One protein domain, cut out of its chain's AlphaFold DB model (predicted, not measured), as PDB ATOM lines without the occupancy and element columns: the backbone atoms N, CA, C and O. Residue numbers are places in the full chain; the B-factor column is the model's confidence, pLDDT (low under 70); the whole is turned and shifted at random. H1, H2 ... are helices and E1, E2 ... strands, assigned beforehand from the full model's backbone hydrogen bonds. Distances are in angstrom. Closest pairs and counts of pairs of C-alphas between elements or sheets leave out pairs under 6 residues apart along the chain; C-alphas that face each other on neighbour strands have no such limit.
ATOM      1  N   GLU A 103     -14.713 -44.905  18.371       95.31
ATOM      2  CA  GLU A 103     -15.004 -43.747  19.212       95.31
ATOM      3  C   GLU A 103     -16.431 -43.251  18.998       95.31
ATOM      4  O   GLU A 103     -17.122 -42.956  19.971       95.31
ATOM      5  N   ALA A 104     -16.899 -43.223  17.745       95.62
ATOM      6  CA  ALA A 104     -18.280 -42.880  17.430       95.62
ATOM      7  C   ALA A 104     -19.256 -43.899  18.038       95.62
ATOM      8  O   ALA A 104     -20.247 -43.503  18.644       95.62
ATOM      9  N   GLY A 105     -18.942 -45.197  17.951       96.50
ATOM     10  CA  GLY A 105     -19.751 -46.258  18.558       96.50
ATOM     11  C   GLY A 105     -19.845 -46.156  20.075       96.50
ATOM     12  O   GLY A 105     -20.934 -46.279  20.628       96.50
ATOM     13  N   LYS A 106     -18.722 -45.874  20.746       97.25
ATOM     14  CA  LYS A 106     -18.689 -45.669  22.201       97.25
ATOM     15  C   LYS A 106     -19.510 -44.458  22.625       97.25
ATOM     16  O   LYS A 106     -20.373 -44.597  23.481       97.25
ATOM     17  N   LYS A 107     -19.298 -43.303  21.982       97.94
ATOM     18  CA  LYS A 107     -20.058 -42.077  22.272       97.94
ATOM     19  C   LYS A 107     -21.559 -42.288  22.066       97.94
ATOM     20  O   LYS A 107     -22.349 -41.894  22.914       97.94
ATOM     21  N   LEU A 108     -21.947 -42.955  20.976       97.88
ATOM     22  CA  LEU A 108     -23.349 -43.267  20.695       97.88
ATOM     23  C   LEU A 108     -23.949 -44.198  21.759       97.88
ATOM     24  O   LEU A 108     -25.035 -43.923  22.266       97.88
ATOM     25  N   ALA A 109     -23.242 -45.272  22.121       98.00
ATOM     26  CA  ALA A 109     -23.687 -46.204  23.153       98.00
ATOM     27  C   ALA A 109     -23.846 -45.511  24.517       98.00
ATOM     28  O   ALA A 109     -24.865 -45.692  25.181       98.00
ATOM     29  N   GLU A 110     -22.874 -44.685  24.913       98.31
ATOM     30  CA  GLU A 110     -22.913 -43.917  26.162       98.31
ATOM     31  C   GLU A 110     -24.114 -42.967  26.211       98.31
ATOM     32  O   GLU A 110     -24.837 -42.955  27.209       98.31
ATOM     33  N   SER A 111     -24.375 -42.223  25.131       98.44
ATOM     34  CA  SER A 111     -25.539 -41.332  25.043       98.44
ATOM     35  C   SER A 111     -26.865 -42.092  25.149       98.44
ATOM     36  O   SER A 111     -27.707 -41.720  25.965       98.44
ATOM     37  N   ILE A 112     -27.036 -43.191  24.403       98.31
ATOM     38  CA  ILE A 112     -28.271 -44.002  24.407       98.31
ATOM     39  C   ILE A 112     -28.593 -44.530  25.811       98.31
ATOM     40  O   ILE A 112     -29.746 -44.478  26.249       98.31
ATOM     41  N   ILE A 113     -27.583 -45.029  26.528       98.38
ATOM     42  CA  ILE A 113     -27.765 -45.552  27.887       98.38
ATOM     43  C   ILE A 113     -28.020 -44.417  28.883       98.38
ATOM     44  O   ILE A 113     -28.905 -44.536  29.732       98.38
ATOM     45  N   LYS A 114     -27.291 -43.299  28.775       98.44
ATOM     46  CA  LYS A 114     -27.463 -42.132  29.655       98.44
ATOM     47  C   LYS A 114     -28.872 -41.546  29.562       98.44
ATOM     48  O   LYS A 114     -29.449 -41.179  30.584       98.44
ATOM     49  N   GLU A 115     -29.432 -41.507  28.358       98.44
ATOM     50  CA  GLU A 115     -30.799 -41.048  28.088       98.44
ATOM     51  C   GLU A 115     -31.863 -42.132  28.338       98.44
ATOM     52  O   GLU A 115     -33.054 -41.869  28.195       98.44
ATOM     53  N   ARG A 116     -31.455 -43.338  28.768       97.94
ATOM     54  CA  ARG A 116     -32.330 -44.487  29.063       97.94
ATOM     55  C   ARG A 116     -33.188 -44.930  27.871       97.94
ATOM     56  O   ARG A 116     -34.285 -45.451  28.059       97.94
ATOM     57  N   LEU A 117     -32.679 -44.755  26.650       98.00
ATOM     58  CA  LEU A 117     -33.372 -45.143  25.415       98.00
ATOM     59  C   LEU A 117     -33.241 -46.642  25.108       98.00
ATOM     60  O   LEU A 117     -34.072 -47.206  24.400       98.00
ATOM     61  N   ALA A 118     -32.212 -47.297  25.645       97.81
ATOM     62  CA  ALA A 118     -32.044 -48.743  25.593       97.81
ATOM     63  C   ALA A 118     -31.543 -49.269  26.941       97.81
ATOM     64  O   ALA A 118     -30.888 -48.553  27.698       97.81
ATOM     65  N   ALA A 119     -31.826 -50.539  27.230       97.31
ATOM     66  CA  ALA A 119     -31.341 -51.193  28.443       97.31
ATOM     67  C   ALA A 119     -29.846 -51.554  28.357       97.31
ATOM     68  O   ALA A 119     -29.133 -51.495  29.356       97.31
ATOM     69  N   CYS A 120     -29.365 -51.936  27.172       97.50
ATOM     70  CA  CYS A 120     -27.971 -52.290  26.928       97.50
ATOM     71  C   CYS A 120     -27.585 -52.046  25.461       97.50
ATOM     72  O   CYS A 120     -28.444 -51.976  24.582       97.50
ATOM     73  N   VAL A 121     -26.280 -51.923  25.202       98.12
ATOM     74  CA  VAL A 121     -25.708 -51.808  23.855       98.12
ATOM     75  C   VAL A 121     -24.463 -52.690  23.776       98.12
ATOM     76  O   VAL A 121     -23.587 -52.605  24.632       98.12
ATOM     77  N   ASN A 122     -24.373 -53.513  22.730       97.88
ATOM     78  CA  ASN A 122     -23.200 -54.339  22.438       97.88
ATOM     79  C   ASN A 122     -22.408 -53.721  21.279       97.88
ATOM     80  O   ASN A 122     -22.986 -53.410  20.240       97.88
ATOM     81  N   ILE A 123     -21.089 -53.573  21.435       96.12
ATOM     82  CA  ILE A 123     -20.201 -53.030  20.394       96.12
ATOM     83  C   ILE A 123     -19.385 -54.174  19.791       96.12
ATOM     84  O   ILE A 123     -18.612 -54.822  20.497       96.12
ATOM     85  N   VAL A 124     -19.533 -54.399  18.485       95.50
ATOM     86  CA  VAL A 124     -18.823 -55.452  17.742       95.50
ATOM     87  C   VAL A 124     -17.787 -54.810  16.804       95.50
ATOM     88  O   VAL A 124     -18.183 -54.097  15.881       95.50
ATOM     89  N   PRO A 125     -16.474 -55.014  17.032       93.69
ATOM     90  CA  PRO A 125     -15.417 -54.452  16.191       93.69
ATOM     91  C   PRO A 125     -15.204 -55.243  14.891       93.69
ATOM     92  O   PRO A 125     -15.610 -56.400  14.775       93.69
ATOM     93  N   GLY A 126     -14.512 -54.631  13.924       92.12
ATOM     94  CA  GLY A 126     -14.044 -55.321  12.715       92.12
ATOM     95  C   GLY A 126     -15.116 -55.687  11.680       92.12
ATOM     96  O   GLY A 126     -14.916 -56.626  10.912       92.12
ATOM     97  N   ILE A 127     -16.238 -54.963  11.631       94.88
ATOM     98  CA  ILE A 127     -17.307 -55.218  10.655       94.88
ATOM     99  C   ILE A 127     -16.932 -54.649   9.278       94.88
ATOM    100  O   ILE A 127     -16.562 -53.476   9.152       94.88
ATOM    101  N   GLU A 128     -17.097 -55.467   8.236       95.19
ATOM    102  CA  GLU A 128     -17.080 -55.054   6.831       95.19
ATOM    103  C   GLU A 128     -18.510 -55.066   6.275       95.19
ATOM    104  O   GLU A 128     -19.234 -56.053   6.389       95.19
ATOM    105  N   SER A 129     -18.936 -53.944   5.700       95.56
ATOM    106  CA  SER A 129     -20.245 -53.758   5.075       95.56
ATOM    107  C   SER A 129     -20.088 -53.715   3.560       95.56
ATOM    108  O   SER A 129     -19.386 -52.856   3.028       95.56
ATOM    109  N   ILE A 130     -20.759 -54.627   2.861       97.00
ATOM    110  CA  ILE A 130     -20.787 -54.687   1.397       97.00
ATOM    111  C   ILE A 130     -22.206 -54.356   0.948       97.00
ATOM    112  O   ILE A 130     -23.157 -54.988   1.405       97.00
ATOM    113  N   TYR A 131     -22.361 -53.363   0.080       96.81
ATOM    114  CA  TYR A 131     -23.675 -52.886  -0.348       96.81
ATOM    115  C   TYR A 131     -23.665 -52.448  -1.811       96.81
ATOM    116  O   TYR A 131     -22.627 -52.101  -2.365       96.81
ATOM    117  N   HIS A 132     -24.830 -52.477  -2.455       97.94
ATOM    118  CA  HIS A 132     -24.985 -52.041  -3.839       97.94
ATOM    119  C   HIS A 132     -25.558 -50.623  -3.882       97.94
ATOM    120  O   HIS A 132     -26.635 -50.366  -3.349       97.94
ATOM    121  N   TRP A 133     -24.845 -49.707  -4.530       97.62
ATOM    122  CA  TRP A 133     -25.236 -48.308  -4.646       97.62
ATOM    123  C   TRP A 133     -24.868 -47.753  -6.021       97.62
ATOM    124  O   TRP A 133     -23.747 -47.939  -6.494       97.62
ATOM    125  N   GLN A 134     -25.832 -47.087  -6.669       96.69
ATOM    126  CA  GLN A 134     -25.687 -46.496  -8.009       96.69
ATOM    127  C   GLN A 134     -25.111 -47.469  -9.059       96.69
ATOM    128  O   GLN A 134     -24.189 -47.139  -9.801       96.69
ATOM    129  N   GLY A 135     -25.634 -48.698  -9.101       97.94
ATOM    130  CA  GLY A 135     -25.198 -49.709 -10.073       97.94
ATOM    131  C   GLY A 135     -23.820 -50.317  -9.791       97.94
ATOM    132  O   GLY A 135     -23.278 -51.008 -10.650       97.94
ATOM    133  N   LYS A 136     -23.221 -50.041  -8.625       97.75
ATOM    134  CA  LYS A 136     -21.893 -50.531  -8.239       97.75
ATOM    135  C   LYS A 136     -21.928 -51.177  -6.861       97.75
ATOM    136  O   LYS A 136     -22.682 -50.764  -5.983       97.75
ATOM    137  N   VAL A 137     -21.077 -52.180  -6.656       97.75
ATOM    138  CA  VAL A 137     -20.863 -52.787  -5.339       97.75
ATOM    139  C   VAL A 137     -19.784 -52.006  -4.596       97.75
ATOM    140  O   VAL A 137     -18.661 -51.870  -5.078       97.75
ATOM    141  N   TRP A 138     -20.133 -51.520  -3.411       97.62
ATOM    142  CA  TRP A 138     -19.259 -50.816  -2.486       97.62
ATOM    143  C   TRP A 138     -18.879 -51.722  -1.326       97.62
ATOM    144  O   TRP A 138     -19.688 -52.517  -0.846       97.62
ATOM    145  N   LYS A 139     -17.639 -51.573  -0.864       96.38
ATOM    146  CA  LYS A 139     -17.128 -52.217   0.343       96.38
ATOM    147  C   LYS A 139     -16.692 -51.133   1.314       96.38
ATOM    148  O   LYS A 139     -15.939 -50.236   0.940       96.38
ATOM    149  N   TRP A 140     -17.169 -51.220   2.545       93.50
ATOM    150  CA  TRP A 140     -16.835 -50.304   3.622       93.50
ATOM    151  C   TRP A 140     -16.343 -51.089   4.828       93.50
ATOM    152  O   TRP A 140     -17.049 -51.955   5.340       93.50
ATOM    153  N   LYS A 141     -15.150 -50.764   5.319       91.38
ATOM    154  CA  LYS A 141     -14.586 -51.386   6.514       91.38
ATOM    155  C   LYS A 141     -14.669 -50.414   7.679       91.38
ATOM    156  O   LYS A 141     -14.148 -49.304   7.600       91.38
ATOM    157  N   THR A 142     -15.324 -50.832   8.755       86.44
ATOM    158  CA  THR A 142     -15.371 -50.043   9.989       86.44
ATOM    159  C   THR A 142     -14.046 -50.166  10.740       86.44
ATOM    160  O   THR A 142     -13.455 -51.246  10.793       86.44
TER     161      THR A 142
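Overview. This is residues 103 to 142 of the 144 residues of an uncharacterized protein of Eucalyptus grandis (UniProt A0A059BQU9). A two-stranded hairpin, E1 and E2, makes one end of an extended rod, and the single helix H1 makes the other; the stretch from 115 to 127 folds back alongside H1 and then runs on to the hairpin, whose turn end, residues 132 to 137, sticks out free. The printed part has 40 residues, with one named helix and two named strands in the order H1, E1, E2. The sheet's order is E1 - E2, antiparallel, and the class is mixed, helices and strands. The whole is extended, with a radius of gyration of the C-alphas of 14.2 A and spans of 40 by 19 by 15 A.

Along the chain. Find C-alpha 128 at (-17.080, -55.054, 6.831); from there E1, residues 128 to 133, runs 15.6 A. E2, residues 136 to 141, runs 16.5 A and ends at C-alpha 141, at (-14.586, -51.386, 6.514). Go back to C-alpha 103 at (-15.004, -43.747, 19.212) for H1, residues 103 to 114, 16.3 A long.

Arrangement. Look first at the hairpin of E1 and E2, antiparallel with 157 degrees between their directions. The C-alphas of Glu 128 and Lys 141 face each other at 4.4 A, and those of Trp 133 and Lys 136 at 5.4 A. N 129 and O 140 are within hydrogen-bond range at 2.8 A, as are N 138 and O 131 at 2.8 A. H1 and E2 are apart. In H1 every O i to N i+4 pair is within hydrogen-bond range.

Size, cuts and confidence. Measure the length from Lys 114 to Gly 135, whose C-alphas, the two farthest apart, are 40.5 A from each other. The link from H1 to E1 is long, 13 residues, and that from E1 to E2 is tight, 2 residues. The printed part has no cut. Its mean pLDDT is 96.5, and no printed residue is under 70.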